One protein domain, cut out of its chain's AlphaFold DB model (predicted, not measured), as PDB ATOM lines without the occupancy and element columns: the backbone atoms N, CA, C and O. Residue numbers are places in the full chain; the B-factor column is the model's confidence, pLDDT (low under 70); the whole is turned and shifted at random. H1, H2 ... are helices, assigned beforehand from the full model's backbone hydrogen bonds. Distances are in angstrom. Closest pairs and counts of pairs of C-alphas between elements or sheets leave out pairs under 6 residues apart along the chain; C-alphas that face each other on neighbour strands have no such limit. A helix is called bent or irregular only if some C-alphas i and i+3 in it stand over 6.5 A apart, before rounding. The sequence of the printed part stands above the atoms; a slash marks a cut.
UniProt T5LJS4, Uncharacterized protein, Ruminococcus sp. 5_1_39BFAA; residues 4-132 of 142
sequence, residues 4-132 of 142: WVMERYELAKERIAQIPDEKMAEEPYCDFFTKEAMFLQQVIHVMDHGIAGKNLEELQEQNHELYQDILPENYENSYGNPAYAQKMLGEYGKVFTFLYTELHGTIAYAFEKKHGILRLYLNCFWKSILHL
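This is residues 4 to 132 of the 142 residues of an uncharacterized protein of Ruminococcus sp. 5_1_39BFAA (UniProt T5LJS4). H2 runs through the middle of a body of roughly lengthwise helices: H1 and H7 pack together along one side of it, H3 runs back along the opposite side, and H6 and the last residues of H5 lie next to it on a third side. H5 folds over at a kink near residue 89, and the short H4 lies beyond the far end of H3, away from H2. The printed part has 129 residues, with seven named helices, H1 to H7 in order along the chain, and no named strand; the class is all helix. It is compact, with a radius of gyration of the C-alphas of 14.8 A, and spans 43 by 37 by 23 A.

Find C-alpha 4 at (228.584, 197.260, 288.908); from there H1 runs 27.2 A to residue 22, irregular where C-alphas 17 and 20 are 7.0 A apart. H2, residues 30 to 49, begins at (225.596, 224.159, 272.566) and is 28.6 A long. H3, residues 56 to 70, covers 21.7 A and is irregular, with C-alphas 66 and 69 7.9 A apart. Next come H4, residues 72 to 75, and H5, residues 82 to 104, irregular with C-alphas 88 and 91 9.5 A apart and a kink of 138 degrees near residue 89. H6 is residues 106 to 111, and H7, residues 115 to 132, runs 26.2 A to C-alpha 132 at (226.391, 214.978, 266.429).

Start at H2, the hub, which touches five helices. H1, with residues 13 to 20 alone, touches it in a helical hairpin, closest at the C-alphas of Pro 20 and Thr 34, 4.7 A, opposite ways at a tilt of 38 degrees, only just steep. H2 touches H6 with residues 43 to 47 alone; the closest C-alphas, of Met 47 and Ala 110, are 4.3 A apart. H5 only just touches H2, with 3 pairs of C-alphas within 8 A. H1, H2, H5 and H7 form a bundle, a group of helices side by side. Look at Tyr 9 and Arg 119, whose C-alphas, 5.2 A apart, are the closest of H1 and H7, which touch at a steep tilt of 40 degrees. H3 and H7 are apart. Every O i to N i+4 pair is within hydrogen-bond range in H2, H6 and H7, against 12 of 15 in H1, 9 of 11 in H3 and 14 of 19 in H5; H4 is too short for such a pair.

The C-alphas farthest apart, of Gly 53 and Glu 91, are 45.1 A apart. The printed part has no cut, and no link is long. No printed residue is under 70 in pLDDT.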
ATOM      1  N   TRP A   4     228.392 196.912 290.315       89.38
ATOM      2  CA  TRP A   4     228.584 197.260 288.908       89.38
ATOM      3  C   TRP A   4     227.590 198.307 288.374       89.38
ATOM      4  O   TRP A   4     227.926 199.120 287.509       89.38
ATOM      5  N   VAL A   5     226.341 198.303 288.852       87.50
ATOM      6  CA  VAL A   5     225.336 199.297 288.434       87.50
ATOM      7  C   VAL A   5     225.719 200.677 288.952       87.50
ATOM      8  O   VAL A   5     225.598 201.642 288.195       87.50
ATOM      9  N   MET A   6     226.221 200.750 290.187       92.50
ATOM     10  CA  MET A   6     226.663 201.998 290.808       92.50
ATOM     11  C   MET A   6     227.936 202.540 290.166       92.50
ATOM     12  O   MET A   6     227.946 203.700 289.776       92.50
ATOM     13  N   GLU A   7     228.952 201.706 289.928       94.00
ATOM     14  CA  GLU A   7     230.180 202.120 289.224       94.00
ATOM     15  C   GLU A   7     229.858 202.762 287.861       94.00
ATOM     16  O   GLU A   7     230.360 203.823 287.489       94.00
ATOM     17  N   ARG A   8     228.940 202.143 287.107       94.94
ATOM     18  CA  ARG A   8     228.502 202.656 285.802       94.94
ATOM     19  C   ARG A   8     227.636 203.911 285.901       94.94
ATOM     20  O   ARG A   8     227.562 204.651 284.919       94.94
ATOM     21  N   TYR A   9     226.923 204.099 287.006       96.06
ATOM     22  CA  TYR A   9     226.146 205.305 287.275       96.06
ATOM     23  C   TYR A   9     227.066 206.478 287.615       96.06
ATOM     24  O   TYR A   9     226.941 207.518 286.973       96.06
ATOM     25  N   GLU A  10     228.051 206.279 288.490       96.56
ATOM     26  CA  GLU A  10     229.055 207.295 288.826       96.56
ATOM     27  C   GLU A  10     229.806 207.781 287.582       96.56
ATOM     28  O   GLU A  10     229.823 208.977 287.295       96.56
ATOM     29  N   LEU A  11     230.274 206.861 286.730       96.75
ATOM     30  CA  LEU A  11     230.909 207.233 285.461       96.75
ATOM     31  C   LEU A  11     229.980 208.043 284.535       96.75
ATOM     32  O   LEU A  11     230.435 208.878 283.752       96.75
ATOM     33  N   ALA A  12     228.673 207.765 284.554       97.00
ATOM     34  CA  ALA A  12     227.718 208.530 283.759       97.00
ATOM     35  C   ALA A  12     227.567 209.954 284.308       97.00
ATOM     36  O   ALA A  12     227.587 210.893 283.519       97.00
ATOM     37  N   LYS A  13     227.480 210.118 285.634       97.06
ATOM     38  CA  LYS A  13     227.404 211.427 286.301       97.06
ATOM     39  C   LYS A  13     228.616 212.300 285.996       97.06
ATOM     40  O   LYS A  13     228.442 213.447 285.596       97.06
ATOM     41  N   GLU A  14     229.821 211.746 286.120       96.50
ATOM     42  CA  GLU A  14     231.075 212.463 285.844       96.50
ATOM     43  C   GLU A  14     231.097 213.046 284.428       96.50
ATOM     44  O   GLU A  14     231.455 214.203 284.227       96.50
ATOM     45  N   ARG A  15     230.639 212.269 283.440       95.75
ATOM     46  CA  ARG A  15     230.537 212.735 282.051       95.75
ATOM     47  C   ARG A  15     229.547 213.877 281.894       95.75
ATOM     48  O   ARG A  15     229.834 214.816 281.164       95.75
ATOM     49  N   ILE A  16     228.388 213.799 282.549       96.56
ATOM     50  CA  ILE A  16     227.385 214.870 282.497       96.56
ATOM     51  C   ILE A  16     227.934 216.162 283.100       96.56
ATOM     52  O   ILE A  16     227.749 217.225 282.512       96.56
ATOM     53  N   ALA A  17     228.651 216.064 284.221       95.69
ATOM     54  CA  ALA A  17     229.246 217.213 284.897       95.69
ATOM     55  C   ALA A  17     230.271 217.965 284.026       95.69
ATOM     56  O   ALA A  17     230.406 219.173 284.162       95.69
ATOM     57  N   GLN A  18     230.944 217.278 283.098       93.69
ATOM     58  CA  GLN A  18     231.944 217.872 282.199       93.69
ATOM     59  C   GLN A  18     231.341 218.610 280.989       93.69
ATOM     60  O   GLN A  18     232.022 219.420 280.360       93.69
ATOM     61  N   ILE A  19     230.072 218.353 280.637       92.62
ATOM     62  CA  ILE A  19     229.452 218.896 279.412       92.62
ATOM     63  C   ILE A  19     229.451 220.436 279.367       92.62
ATOM     64  O   ILE A  19     229.817 220.968 278.310       92.62
ATOM     65  N   PRO A  20     229.046 221.165 280.434       88.88
ATOM     66  CA  PRO A  20     228.983 222.627 280.403       88.88
ATOM     67  C   PRO A  20     230.334 223.292 280.112       88.88
ATOM     68  O   PRO A  20     230.387 224.246 279.335       88.88
ATOM     69  N   ASP A  21     231.416 222.754 280.679       84.94
ATOM     70  CA  ASP A  21     232.751 223.355 280.618       84.94
ATOM     71  C   ASP A  21     233.486 223.029 279.314       84.94
ATOM     72  O   ASP A  21     234.151 223.884 278.725       84.94
ATOM     73  N   GLU A  22     233.345 221.800 278.810       79.12
ATOM     74  CA  GLU A  22     234.059 221.353 277.610       79.12
ATOM     75  C   GLU A  22     233.447 221.867 276.295       79.12
ATOM     76  O   GLU A  22     234.001 221.602 275.224       79.12
ATOM     77  N   LYS A  23     232.299 222.568 276.347       72.19
ATOM     78  CA  LYS A  23     231.515 222.999 275.167       72.19
ATOM     79  C   LYS A  23     231.437 221.894 274.116       72.19
ATOM     80  O   LYS A  23     231.777 222.061 272.943       72.19
ATOM     81  N   MET A  24     231.036 220.711 274.570       78.00
ATOM     82  CA  MET A  24     231.150 219.493 273.772       78.00
ATOM     83  C   MET A  24     230.281 219.501 272.513       78.00
ATOM     84  O   MET A  24     230.573 218.770 271.563       78.00
ATOM     85  N   ALA A  25     229.210 220.294 272.511       83.31
ATOM     86  CA  ALA A  25     228.359 220.517 271.358       83.31
ATOM     87  C   ALA A  25     228.678 221.868 270.710       83.31
ATOM     88  O   ALA A  25     228.840 222.880 271.381       83.31
ATOM     89  N   GLU A  26     228.743 221.882 269.382       84.75
ATOM     90  CA  GLU A  26     228.868 223.119 268.614       84.75
ATOM     91  C   GLU A  26     227.507 223.796 268.427       84.75
ATOM     92  O   GLU A  26     226.457 223.151 268.501       84.75
ATOM     93  N   GLU A  27     227.535 225.072 268.050       88.50
ATOM     94  CA  GLU A  27     226.341 225.793 267.622       88.50
ATOM     95  C   GLU A  27     225.603 225.082 266.461       88.50
ATOM     96  O   GLU A  27     226.234 224.450 265.589       88.50
ATOM     97  N   PRO A  28     224.258 225.156 266.437       91.81
ATOM     98  CA  PRO A  28     223.388 225.853 267.400       91.81
ATOM     99  C   PRO A  28     223.022 225.031 268.657       91.81
ATOM    100  O   PRO A  28     222.175 225.435 269.444       91.81
ATOM    101  N   TYR A  29     223.604 223.840 268.845       92.44
ATOM    102  CA  TYR A  29     223.158 222.886 269.870       92.44
ATOM    103  C   TYR A  29     223.805 223.098 271.244       92.44
ATOM    104  O   TYR A  29     223.399 222.445 272.204       92.44
ATOM    105  N   CYS A  30     224.822 223.962 271.340       92.31
ATOM    106  CA  CYS A  30     225.596 224.159 272.566       92.31
ATOM    107  C   CYS A  30     224.701 224.547 273.748       92.31
ATOM    108  O   CYS A  30     224.755 223.885 274.780       92.31
ATOM    109  N   ASP A  31     223.841 225.559 273.578       94.50
ATOM    110  CA  ASP A  31     222.962 226.059 274.646       94.50
ATOM    111  C   ASP A  31     222.029 224.967 275.191       94.50
ATOM    112  O   ASP A  31     221.936 224.797 276.405       94.50
ATOM    113  N   PHE A  32     221.410 224.175 274.306       95.75
ATOM    114  CA  PHE A  32     220.574 223.038 274.702       95.75
ATOM    115  C   PHE A  32     221.354 222.056 275.579       95.75
ATOM    116  O   PHE A  32     220.967 221.785 276.709       95.75
ATOM    117  N   PHE A  33     222.485 221.538 275.088       95.62
ATOM    118  CA  PHE A  33     223.221 220.503 275.816       95.62
ATOM    119  C   PHE A  33     223.803 221.002 277.138       95.62
ATOM    120  O   PHE A  33     223.862 220.230 278.093       95.62
ATOM    121  N   THR A  34     224.201 222.271 277.214       95.19
ATOM    122  CA  THR A  34     224.655 222.884 278.463       95.19
ATOM    123  C   THR A  34     223.516 222.976 279.477       95.19
ATOM    124  O   THR A  34     223.685 222.510 280.602       95.19
ATOM    125  N   LYS A  35     222.346 223.506 279.087       95.88
ATOM    126  CA  LYS A  35     221.186 223.631 279.985       95.88
ATOM    127  C   LYS A  35     220.679 222.276 280.464       95.88
ATOM    128  O   LYS A  35     220.547 222.071 281.667       95.88
ATOM    129  N   GLU A  36     220.512 221.319 279.555       97.31
ATOM    130  CA  GLU A  36     220.069 219.970 279.914       97.31
ATOM    131  C   GLU A  36     221.090 219.240 280.802       97.31
ATOM    132  O   GLU A  36     220.710 218.496 281.703       97.31
ATOM    133  N   ALA A  37     222.398 219.458 280.612       97.25
ATOM    134  CA  ALA A  37     223.412 218.888 281.501       97.25
ATOM    135  C   ALA A  37     223.350 219.485 282.914       97.25
ATOM    136  O   ALA A  37     223.523 218.753 283.889       97.25
ATOM    137  N   MET A  38     223.097 220.790 283.040       96.31
ATOM    138  CA  MET A  38     222.896 221.446 284.338       96.31
ATOM    139  C   MET A  38     221.629 220.929 285.028       96.31
ATOM    140  O   MET A  38     221.673 220.567 286.203       96.31
ATOM    141  N   PHE A  39     220.529 220.798 284.286       97.81
ATOM    142  CA  PHE A  39     219.291 220.208 284.788       97.81
ATOM    143  C   PHE A  39     219.495 218.759 285.265       97.81
ATOM    144  O   PHE A  39     219.133 218.401 286.387       97.81
ATOM    145  N   LEU A  40     220.156 217.913 284.467       98.12
ATOM    146  CA  LEU A  40     220.436 216.529 284.859       98.12
ATOM    147  C   LEU A  40     221.318 216.442 286.111       98.12
ATOM    148  O   LEU A  40     221.157 215.501 286.886       98.12
ATOM    149  N   GLN A  41     222.206 217.410 286.360       97.44
ATOM    150  CA  GLN A  41     222.952 217.489 287.623       97.44
ATOM    151  C   GLN A  41     222.037 217.756 288.827       97.44
ATOM    152  O   GLN A  41     222.243 217.149 289.878       97.44
ATOM    153  N   GLN A  42     220.990 218.575 288.681       96.38
ATOM    154  CA  GLN A  42     219.975 218.752 289.730       96.38
ATOM    155  C   GLN A  42     219.210 217.444 289.987       96.38
ATOM    156  O   GLN A  42     219.011 217.049 291.138       96.38
ATOM    157  N   VAL A  43     218.845 216.714 288.928       97.69
ATOM    158  CA  VAL A  43     218.194 215.395 289.043       97.69
ATOM    159  C   VAL A  43     219.113 214.371 289.724       97.69
ATOM    160  O   VAL A  43     218.674 213.630 290.604       97.69
ATOM    161  N   ILE A  44     220.398 214.343 289.367       97.38
ATOM    162  CA  ILE A  44     221.418 213.510 290.022       97.38
ATOM    163  C   ILE A  44     221.534 213.878 291.505       97.38
ATOM    164  O   ILE A  44     221.556 212.993 292.356       97.38
ATOM    165  N   HIS A  45     221.528 215.169 291.845       95.56
ATOM    166  CA  HIS A  45     221.567 215.611 293.235       95.56
ATOM    167  C   HIS A  45     220.372 215.068 294.042       95.56
ATOM    168  O   HIS A  45     220.571 214.560 295.149       95.56
ATOM    169  N   VAL A  46     219.156 215.084 293.474       95.62
ATOM    170  CA  VAL A  46     217.955 214.445 294.061       95.62
ATOM    171  C   VAL A  46     218.147 212.928 294.212       95.62
ATOM    172  O   VAL A  46     217.800 212.346 295.246       95.62
ATOM    173  N   MET A  47     218.696 212.263 293.192       95.62
ATOM    174  CA  MET A  47     218.952 210.820 293.219       95.62
ATOM    175  C   MET A  47     219.931 210.441 294.338       95.62
ATOM    176  O   MET A  47     219.683 209.472 295.055       95.62
ATOM    177  N   ASP A  48     220.984 211.222 294.547       94.81
ATOM    178  CA  ASP A  48     222.056 210.876 295.480       94.81
ATOM    179  C   ASP A  48     221.708 211.247 296.930       94.81
ATOM    180  O   ASP A  48     221.916 210.451 297.844       94.81
ATOM    181  N   HIS A  49     221.107 212.421 297.148       92.44
ATOM    182  CA  HIS A  49     220.880 212.971 298.494       92.44
ATOM    183  C   HIS A  49     219.421 212.838 298.956       92.44
ATOM    184  O   HIS A  49     219.129 212.834 300.152       92.44
ATOM    185  N   GLY A  50     218.482 212.668 298.020       88.75
ATOM    186  CA  GLY A  50     217.054 212.629 298.323       88.75
ATOM    187  C   GLY A  50     216.540 213.942 298.915       88.75
ATOM    188  O   GLY A  50     216.991 215.027 298.553       88.75
ATOM    189  N   ILE A  51     215.565 213.814 299.813       88.69
ATOM    190  CA  ILE A  51     214.883 214.930 300.490       88.69
ATOM    191  C   ILE A  51     215.120 214.940 302.005       88.69
ATOM    192  O   ILE A  51     214.545 215.751 302.726       88.69
ATOM    193  N   ALA A  52     215.922 214.000 302.512       87.94
ATOM    194  CA  ALA A  52     216.144 213.853 303.942       87.94
ATOM    195  C   ALA A  52     216.910 215.064 304.491       87.94
ATOM    196  O   ALA A  52     217.909 215.485 303.917       87.94
ATOM    197  N   GLY A  53     216.439 215.606 305.615       88.00
ATOM    198  CA  GLY A  53     217.048 216.772 306.256       88.00
ATOM    199  C   GLY A  53     216.611 218.123 305.687       88.00
ATOM    200  O   GLY A  53     216.987 219.133 306.269       88.00
ATOM    201  N   LYS A  54     215.794 218.149 304.623       92.69
ATOM    202  CA  LYS A  54     215.224 219.387 304.083       92.69
ATOM    203  C   LYS A  54     213.939 219.779 304.804       92.69
ATOM    204  O   LYS A  54     213.100 218.927 305.110       92.69
ATOM    205  N   ASN A  55     213.774 221.069 305.057       95.88
ATOM    206  CA  ASN A  55     212.525 221.654 305.526       95.88
ATOM    207  C   ASN A  55     211.556 221.909 304.347       95.88
ATOM    208  O   ASN A  55     211.889 221.689 303.185       95.88
ATOM    209  N   LEU A  56     210.328 222.349 304.641       95.81
ATOM    210  CA  LEU A  56     209.299 222.562 303.615       95.81
ATOM    211  C   LEU A  56     209.689 223.624 302.573       95.81
ATOM    212  O   LEU A  56     209.410 223.427 301.396       95.81
ATOM    213  N   GLU A  57     210.315 224.720 302.994       97.19
ATOM    214  CA  GLU A  57     210.731 225.817 302.112       97.19
ATOM    215  C   GLU A  57     211.818 225.341 301.140       97.19
ATOM    216  O   GLU A  57     211.673 225.495 299.932       97.19
ATOM    217  N   GLU A  58     212.827 224.623 301.644       95.19
ATOM    218  CA  GLU A  58     213.889 224.019 300.821       95.19
ATOM    219  C   GLU A  58     213.335 222.991 299.820       95.19
ATOM    220  O   GLU A  58     213.843 222.843 298.707       95.19
ATOM    221  N   LEU A  59     212.284 222.256 300.202       94.69
ATOM    222  CA  LEU A  59     211.608 221.317 299.305       94.69
ATOM    223  C   LEU A  59     210.784 222.030 298.232       94.69
ATOM    224  O   LEU A  59     210.732 221.561 297.094       94.69
ATOM    225  N   GLN A  60     210.140 223.144 298.580       96.12
ATOM    226  CA  GLN A  60     209.406 223.970 297.626       96.12
ATOM    227  C   GLN A  60     210.349 224.621 296.617       96.12
ATOM    228  O   GLN A  60     210.053 224.582 295.425       96.12
ATOM    229  N   GLU A  61     211.485 225.145 297.076       95.56
ATOM    230  CA  GLU A  61     212.523 225.722 296.223       95.56
ATOM    231  C   GLU A  61     213.100 224.671 295.273       95.56
ATOM    232  O   GLU A  61     213.034 224.847 294.059       95.56
ATOM    233  N   GLN A  62     213.530 223.512 295.786       94.56
ATOM    234  CA  GLN A  62     214.034 222.425 294.941       94.56
ATOM    235  C   GLN A  62     212.998 221.966 293.904       94.56
ATOM    236  O   GLN A  62     213.339 221.688 292.756       94.56
ATOM    237  N   ASN A  63     211.726 221.854 294.295       94.94
ATOM    238  CA  ASN A  63     210.673 221.488 293.356       94.94
ATOM    239  C   ASN A  63     210.452 222.586 292.306       94.94
ATOM    240  O   ASN A  63     210.284 222.275 291.132       94.94
ATOM    241  N   HIS A  64     210.469 223.856 292.708       95.62
ATOM    242  CA  HIS A  64     210.363 224.977 291.780       95.62
ATOM    243  C   HIS A  64     211.517 224.966 290.771       95.62
ATOM    244  O   HIS A  64     211.255 225.015 289.575       95.62
ATOM    245  N   GLU A  65     212.761 224.788 291.220       94.81
ATOM    246  CA  GLU A  65     213.939 224.706 290.349       94.81
ATOM    247  C   GLU A  65     213.838 223.580 289.310       94.81
ATOM    248  O   GLU A  65     214.163 223.796 288.143       94.81
ATOM    249  N   LEU A  66     213.362 222.393 289.703       96.25
ATOM    250  CA  LEU A  66     213.231 221.239 288.801       96.25
ATOM    251  C   LEU A  66     212.181 221.444 287.696       96.25
ATOM    252  O   LEU A  66     212.281 220.824 286.636       96.25
ATOM    253  N   TYR A  67     211.174 222.289 287.936       96.62
ATOM    254  CA  TYR A  67     210.074 222.544 286.998       96.62
ATOM    255  C   TYR A  67     210.056 223.975 286.442       96.62
ATOM    256  O   TYR A  67     209.147 224.312 285.684       96.62
ATOM    257  N   GLN A  68     211.051 224.806 286.771       95.81
ATOM    258  CA  GLN A  68     211.051 226.242 286.466       95.81
ATOM    259  C   GLN A  68     210.871 226.539 284.973       95.81
ATOM    260  O   GLN A  68     210.166 227.477 284.609       95.81
ATOM    261  N   ASP A  69     211.459 225.712 284.109       93.50
ATOM    262  CA  ASP A  69     211.465 225.903 282.659       93.50
ATOM    263  C   ASP A  69     210.073 225.780 282.027       93.50
ATOM    264  O   ASP A  69     209.804 226.396 280.996       93.50
ATOM    265  N   ILE A  70     209.175 224.995 282.630       93.88
ATOM    266  CA  ILE A  70     207.820 224.769 282.107       93.88
ATOM    267  C   ILE A  70     206.768 225.663 282.762       93.88
ATOM    268  O   ILE A  70     205.579 225.540 282.456       93.88
ATOM    269  N   LEU A  71     207.179 226.558 283.663       95.44
ATOM    270  CA  LEU A  71     206.276 227.545 284.238       95.44
ATOM    271  C   LEU A  71     205.839 228.553 283.163       95.44
ATOM    272  O   LEU A  71     206.629 228.852 282.261       95.44
ATOM    273  N   PRO A  72     204.601 229.081 283.224       95.56
ATOM    274  CA  PRO A  72     204.057 229.975 282.199       95.56
ATOM    275  C   PRO A  72     204.980 231.140 281.810       95.56
ATOM    276  O   PRO A  72     205.066 231.489 280.637       95.56
ATOM    277  N   GLU A  73     205.692 231.707 282.780       95.62
ATOM    278  CA  GLU A  73     206.638 232.813 282.618       95.62
ATOM    279  C   GLU A  73     207.904 232.450 281.820       95.62
ATOM    280  O   GLU A  73     208.481 233.318 281.166       95.62
ATOM    281  N   ASN A  74     208.313 231.177 281.834       96.44
ATOM    282  CA  ASN A  74     209.550 230.698 281.210       96.44
ATOM    283  C   ASN A  74     209.295 229.839 279.964       96.44
ATOM    284  O   ASN A  74     210.167 229.743 279.097       96.44
ATOM    285  N   TYR A  75     208.099 229.256 279.831       96.31
ATOM    286  CA  TYR A  75     207.787 228.260 278.804       96.31
ATOM    287  C   TYR A  75     208.000 228.767 277.372       96.31
ATOM    288  O   TYR A  75     208.435 228.015 276.498       96.31
ATOM    289  N   GLU A  76     207.760 230.054 277.105       97.12
ATOM    290  CA  GLU A  76     208.018 230.648 275.784       97.12
ATOM    291  C   GLU A  76     209.491 230.563 275.352       97.12
ATOM    292  O   GLU A  76     209.767 230.526 274.152       97.12
ATOM    293  N   ASN A  77     210.419 230.482 276.310       96.19
ATOM    294  CA  ASN A  77     211.863 230.399 276.089       96.19
ATOM    295  C   ASN A  77     212.469 229.045 276.503       96.19
ATOM    296  O   ASN A  77     213.692 228.921 276.605       96.19
ATOM    297  N   SER A  78     211.634 228.031 276.732       96.75
ATOM    298  CA  SER A  78     212.070 226.683 277.098       96.75
ATOM    299  C   SER A  78     212.184 225.772 275.880       96.75
ATOM    300  O   SER A  78     211.373 225.827 274.952       96.75
ATOM    301  N   TYR A  79     213.146 224.847 275.898       97.12
ATOM    302  CA  TYR A  79     213.234 223.782 274.894       97.12
ATOM    303  C   TYR A  79     212.067 222.781 274.958       97.12
ATOM    304  O   TYR A  79     211.827 222.061 273.980       97.12
ATOM    305  N   GLY A  80     211.279 222.811 276.039       95.75
ATOM    306  CA  GLY A  80     209.971 222.160 276.136       95.75
ATOM    307  C   GLY A  80     208.899 222.766 275.225       95.75
ATOM    308  O   GLY A  80     207.869 222.134 274.985       95.75
ATOM    309  N   ASN A  81     209.130 223.961 274.674       97.00
ATOM    310  CA  ASN A  81     208.279 224.574 273.666       97.00
ATOM    311  C   ASN A  81     208.807 224.256 272.251       97.00
ATOM    312  O   ASN A  81     209.868 224.754 271.857       97.00
ATOM    313  N   PRO A  82     208.053 223.496 271.427       95.75
ATOM    314  CA  PRO A  82     208.479 223.142 270.074       95.75
ATOM    315  C   PRO A  82     208.764 224.347 269.173       95.75
ATOM    316  O   PRO A  82     209.615 224.252 268.290       95.75
ATOM    317  N   ALA A  83     208.065 225.472 269.359       96.62
ATOM    318  CA  ALA A  83     208.278 226.675 268.558       96.62
ATOM    319  C   ALA A  83     209.617 227.342 268.900       96.62
ATOM    320  O   ALA A  83     210.367 227.718 267.995       96.62
ATOM    321  N   TYR A  84     209.949 227.427 270.192       97.12
ATOM    322  CA  TYR A  84     211.243 227.924 270.651       97.12
ATOM    323  C   TYR A  84     212.382 227.001 270.204       97.12
ATOM    324  O   TYR A  84     213.340 227.457 269.580       97.12
ATOM    325  N   ALA A  85     212.248 225.688 270.411       96.81
ATOM    326  CA  ALA A  85     213.264 224.727 269.996       96.81
ATOM    327  C   ALA A  85     213.488 224.733 268.473       96.81
ATOM    328  O   ALA A  85     214.631 224.698 268.024       96.81
ATOM    329  N   GLN A  86     212.426 224.830 267.661       96.12
ATOM    330  CA  GLN A  86     212.528 224.978 266.201       96.12
ATOM    331  C   GLN A  86     213.274 226.260 265.811       96.12
ATOM    332  O   GLN A  86     214.099 226.239 264.898       96.12
ATOM    333  N   LYS A  87     213.004 227.375 266.501       96.44
ATOM    334  CA  LYS A  87     213.684 228.654 266.271       96.44
ATOM    335  C   LYS A  87     215.181 228.564 266.582       96.44
ATOM    336  O   LYS A  87     215.978 229.078 265.806       96.44
ATOM    337  N   MET A  88     215.551 227.919 267.688       95.81
ATOM    338  CA  MET A  88     216.944 227.848 268.147       95.81
ATOM    339  C   MET A  88     217.760 226.773 267.421       95.81
ATOM    340  O   MET A  88     218.910 227.008 267.070       95.81
ATOM    341  N   LEU A  89     217.172 225.602 267.167       94.50
ATOM    342  CA  LEU A  89     217.887 224.402 266.710       94.50
ATOM    343  C   LEU A  89     217.558 224.009 265.258       94.50
ATOM    344  O   LEU A  89     218.041 222.990 264.757       94.50
ATOM    345  N   GLY A  90     216.736 224.804 264.569       92.88
ATOM    346  CA  GLY A  90     216.385 224.603 263.166       92.88
ATOM    347  C   GLY A  90     215.565 223.334 262.926       92.88
ATOM    348  O   GLY A  90     214.609 223.045 263.647       92.88
ATOM    349  N   GLU A  91     215.929 222.564 261.893       90.38
ATOM    350  CA  GLU A  91     215.177 221.377 261.449       90.38
ATOM    351  C   GLU A  91     215.031 220.293 262.530       90.38
ATOM    352  O   GLU A  91     214.053 219.546 262.525       90.38
ATOM    353  N   TYR A  92     215.971 220.229 263.481       89.38
ATOM    354  CA  TYR A  92     215.948 219.245 264.559       89.38
ATOM    355  C   TYR A  92     215.171 219.713 265.793       89.38
ATOM    356  O   TYR A  92     214.955 218.902 266.690       89.38
ATOM    357  N   GLY A  93     214.706 220.966 265.858       92.06
ATOM    358  CA  GLY A  93     214.111 221.530 267.075       92.06
ATOM    359  C   GLY A  93     212.990 220.686 267.684       92.06
ATOM    360  O   GLY A  93     213.030 220.389 268.873       92.06
ATOM    361  N   LYS A  94     212.059 220.175 266.869       90.56
ATOM    362  CA  LYS A  94     210.991 219.273 267.351       90.56
ATOM    363  C   LYS A  94     211.516 217.970 267.965       90.56
ATOM    364  O   LYS A  94     210.963 217.495 268.952       90.56
ATOM    365  N   VAL A  95     212.571 217.389 267.389       93.19
ATOM    366  CA  VAL A  95     213.205 216.167 267.919       93.19
ATOM    367  C   VAL A  95     213.893 216.464 269.252       93.19
ATOM    368  O   VAL A  95     213.866 215.639 270.161       93.19
ATOM    369  N   PHE A  96     214.463 217.657 269.395       94.50
ATOM    370  CA  PHE A  96     215.067 218.102 270.645       94.50
ATOM    371  C   PHE A  96     214.030 218.400 271.733       94.50
ATOM    372  O   PHE A  96     214.291 218.082 272.884       94.50
ATOM    373  N   THR A  97     212.831 218.890 271.398       96.50
ATOM    374  CA  THR A  97     211.730 218.992 272.377       96.50
ATOM    375  C   THR A  97     211.263 217.622 272.873       96.50
ATOM    376  O   THR A  97     210.934 217.461 274.049       96.50
ATOM    377  N   PHE A  98     211.270 216.604 272.007       95.31
ATOM    378  CA  PHE A  98     211.043 215.229 272.454       95.31
ATOM    379  C   PHE A  98     212.139 214.786 273.433       95.31
ATOM    380  O   PHE A  98     211.821 214.346 274.533       95.31
ATOM    381  N   LEU A  99     213.418 214.978 273.082       95.81
ATOM    382  CA  LEU A  99     214.536 214.653 273.973       95.81
ATOM    383  C   LEU A  99     214.433 215.388 275.320       95.81
ATOM    384  O   LEU A  99     214.565 214.747 276.352       95.81
ATOM    385  N   TYR A 100     214.142 216.690 275.313       97.50
ATOM    386  CA  TYR A 100     213.878 217.495 276.510       97.50
ATOM    387  C   TYR A 100     212.831 216.835 277.416       97.50
ATOM    388  O   TYR A 100     213.063 216.627 278.603       97.50
ATOM    389  N   THR A 101     211.694 216.434 276.840       96.44
ATOM    390  CA  THR A 101     210.589 215.830 277.600       96.44
ATOM    391  C   THR A 101     211.016 214.511 278.250       96.44
ATOM    392  O   THR A 101     210.713 214.265 279.417       96.44
ATOM    393  N   GLU A 102     211.772 213.685 277.523       96.88
ATOM    394  CA  GLU A 102     212.326 212.429 278.038       96.88
ATOM    395  C   GLU A 102     213.334 212.660 279.180       96.88
ATOM    396  O   GLU A 102     213.331 211.923 280.168       96.88
ATOM    397  N   LEU A 103     214.175 213.699 279.084       97.69
ATOM    398  CA  LEU A 103     215.113 214.074 280.147       97.69
ATOM    399  C   LEU A 103     214.376 214.599 281.380       97.69
ATOM    400  O   LEU A 103     214.669 214.156 282.489       97.69
ATOM    401  N   HIS A 104     213.379 215.463 281.218       97.50
ATOM    402  CA  HIS A 104     212.583 215.973 282.336       97.50
ATOM    403  C   HIS A 104     211.734 214.881 283.010       97.50
ATOM    404  O   HIS A 104     211.517 214.921 284.221       97.50
ATOM    405  N   GLY A 105     211.355 213.824 282.284       96.06
ATOM    406  CA  GLY A 105     210.751 212.621 282.868       96.06
ATOM    407  C   GLY A 105     211.648 211.904 283.890       96.06
ATOM    408  O   GLY A 105     211.151 211.161 284.742       96.06
ATOM    409  N   THR A 106     212.964 212.153 283.873       97.62
ATOM    410  CA  THR A 106     213.906 211.524 284.811       97.62
ATOM    411  C   THR A 106     213.781 212.016 286.254       97.62
ATOM    412  O   THR A 106     214.245 211.316 287.158       97.62
ATOM    413  N   ILE A 107     213.081 213.135 286.494       97.19
ATOM    414  CA  ILE A 107     212.759 213.628 287.843       97.19
ATOM    415  C   ILE A 107     212.082 212.521 288.660       97.19
ATOM    416  O   ILE A 107     212.524 212.197 289.762       97.19
ATOM    417  N   ALA A 108     211.058 211.875 288.092       96.50
ATOM    418  CA  ALA A 108     210.341 210.789 288.760       96.50
ATOM    419  C   ALA A 108     211.282 209.624 289.115       96.50
ATOM    420  O   ALA A 108     211.246 209.107 290.230       96.50
ATOM    421  N   TYR A 109     212.190 209.254 288.207       95.94
ATOM    422  CA  TYR A 109     213.146 208.172 288.446       95.94
ATOM    423  C   TYR A 109     214.144 208.483 289.565       95.94
ATOM    424  O   TYR A 109     214.559 207.555 290.265       95.94
ATOM    425  N   ALA A 110     214.511 209.752 289.756       96.50
ATOM    426  CA  ALA A 110     215.354 210.180 290.869       96.50
ATOM    427  C   ALA A 110     214.647 210.035 292.221       96.50
ATOM    428  O   ALA A 110     215.227 209.478 293.155       96.50
ATOM    429  N   PHE A 111     213.379 210.441 292.318       94.69
ATOM    430  CA  PHE A 111     212.589 210.251 293.539       94.69
ATOM    431  C   PHE A 111     212.299 208.772 293.831       94.69
ATOM    432  O   PHE A 111     212.374 208.342 294.979       94.69
ATOM    433  N   GLU A 112     212.057 207.967 292.795       95.00
ATOM    434  CA  GLU A 112     211.836 206.518 292.904       95.00
ATOM    435  C   GLU A 112     213.131 205.703 293.100       95.00
ATOM    436  O   GLU A 112     213.088 204.473 293.165       95.00
ATOM    437  N   LYS A 113     214.299 206.359 293.164       94.06
ATOM    438  CA  LYS A 113     215.629 205.738 293.315       94.06
ATOM    439  C   LYS A 113     215.963 204.686 292.243       94.06
ATOM    440  O   LYS A 113     216.706 203.726 292.481       94.06
ATOM    441  N   LYS A 114     215.479 204.886 291.013       94.31
ATOM    442  CA  LYS A 114     215.708 204.006 289.850       94.31
ATOM    443  C   LYS A 114     217.051 204.284 289.154       94.31
ATOM    444  O   LYS A 114     217.096 204.663 287.984       94.31
ATOM    445  N   HIS A 115     218.160 204.038 289.855       93.25
ATOM    446  CA  HIS A 115     219.537 204.306 289.397       93.25
ATOM    447  C   HIS A 115     219.851 203.721 288.012       93.25
ATOM    448  O   HIS A 115     220.408 204.404 287.156       93.25
ATOM    449  N   GLY A 116     219.451 202.470 287.754       93.44
ATOM    450  CA  GLY A 116     219.704 201.809 286.470       93.44
ATOM    451  C   GLY A 116     219.024 202.494 285.279       93.44
ATOM    452  O   GLY A 116     219.618 202.553 284.199       93.44
ATOM    453  N   ILE A 117     217.819 203.035 285.489       94.75
ATOM    454  CA  ILE A 117     217.062 203.769 284.468       94.75
ATOM    455  C   ILE A 117     217.655 205.165 284.297       94.75
ATOM    456  O   ILE A 117     217.994 205.518 283.173       94.75
ATOM    457  N   LEU A 118     217.883 205.918 285.380       96.50
ATOM    458  CA  LEU A 118     218.510 207.240 285.281       96.50
ATOM    459  C   LEU A 118     219.853 207.155 284.538       96.50
ATOM    460  O   LEU A 118     220.060 207.848 283.547       96.50
ATOM    461  N   ARG A 119     220.717 206.205 284.918       96.44
ATOM    462  CA  ARG A 119     221.985 205.912 284.230       96.44
ATOM    463  C   ARG A 119     221.811 205.692 282.723       96.44
ATOM    464  O   ARG A 119     222.687 206.089 281.950       96.44
ATOM    465  N   LEU A 120     220.750 205.004 282.293       96.00
ATOM    466  CA  LEU A 120     220.478 204.781 280.871       96.00
ATOM    467  C   LEU A 120     220.245 206.117 280.156       96.00
ATOM    468  O   LEU A 120     220.902 206.363 279.145       96.00
ATOM    469  N   TYR A 121     219.397 206.989 280.709       97.44
ATOM    470  CA  TYR A 121     219.127 208.316 280.146       97.44
ATOM    471  C   TYR A 121     220.383 209.192 280.098       97.44
ATOM    472  O   TYR A 121     220.691 209.726 279.031       97.44
ATOM    473  N   LEU A 122     221.177 209.247 281.177       97.62
ATOM    474  CA  LEU A 122     222.446 209.997 281.196       97.62
ATOM    475  C   LEU A 122     223.391 209.538 280.071       97.62
ATOM    476  O   LEU A 122     223.968 210.345 279.343       97.62
ATOM    477  N   ASN A 123     223.518 208.222 279.870       96.31
ATOM    478  CA  ASN A 123     224.357 207.674 278.804       96.31
ATOM    479  C   ASN A 123     223.797 207.935 277.400       96.31
ATOM    480  O   ASN A 123     224.576 208.165 276.473       96.31
ATOM    481  N   CYS A 124     222.478 207.862 277.213       95.38
ATOM    482  CA  CYS A 124     221.832 208.184 275.941       95.38
ATOM    483  C   CYS A 124     222.047 209.655 275.575       95.38
ATOM    484  O   CYS A 124     222.468 209.948 274.453       95.38
ATOM    485  N   PHE A 125     221.860 210.557 276.538       96.31
ATOM    486  CA  PHE A 125     222.113 211.983 276.379       96.31
ATOM    487  C   PHE A 125     223.572 212.261 276.001       96.31
ATOM    488  O   PHE A 125     223.832 212.838 274.945       96.31
ATOM    489  N   TRP A 126     224.533 211.727 276.761       94.94
ATOM    490  CA  TRP A 126     225.960 211.826 276.438       94.94
ATOM    491  C   TRP A 126     226.293 211.335 275.019       94.94
ATOM    492  O   TRP A 126     226.998 211.991 274.247       94.94
ATOM    493  N   LYS A 127     225.763 210.167 274.633       93.00
ATOM    494  CA  LYS A 127     226.000 209.590 273.302       93.00
ATOM    495  C   LYS A 127     225.393 210.427 272.176       93.00
ATOM    496  O   LYS A 127     225.959 210.424 271.082       93.00
ATOM    497  N   SER A 128     224.290 211.136 272.420       91.38
ATOM    498  CA  SER A 128     223.673 212.014 271.418       91.38
ATOM    499  C   SER A 128     224.620 213.152 270.999       91.38
ATOM    500  O   SER A 128     224.788 213.400 269.803       91.38
ATOM    501  N   ILE A 129     225.364 213.725 271.954       90.19
ATOM    502  CA  ILE A 129     226.405 214.735 271.705       90.19
ATOM    503  C   ILE A 129     227.517 214.145 270.833       90.19
ATOM    504  O   ILE A 129     227.880 214.701 269.794       90.19
ATOM    505  N   LEU A 130     228.037 212.971 271.212       87.19
ATOM    506  CA  LEU A 130     229.095 212.295 270.455       87.19
ATOM    507  C   LEU A 130     228.666 211.955 269.021       87.19
ATOM    508  O   LEU A 130     229.480 212.036 268.096       87.19
ATOM    509  N   HIS A 131     227.401 211.583 268.820       85.69
ATOM    510  CA  HIS A 131     226.860 211.304 267.496       85.69
ATOM    511  C   HIS A 131     226.845 212.561 266.615       85.69
ATOM    512  O   HIS A 131     227.314 212.510 265.474       85.69
ATOM    513  N   LEU A 132     226.391 213.700 267.149       82.00
ATOM    514  CA  LEU A 132     226.391 214.978 266.429       82.00
ATOM    515  C   LEU A 132     227.808 215.414 266.038       82.00
ATOM    516  O   LEU A 132     228.038 215.784 264.883       82.00
TER     517      LEU A 132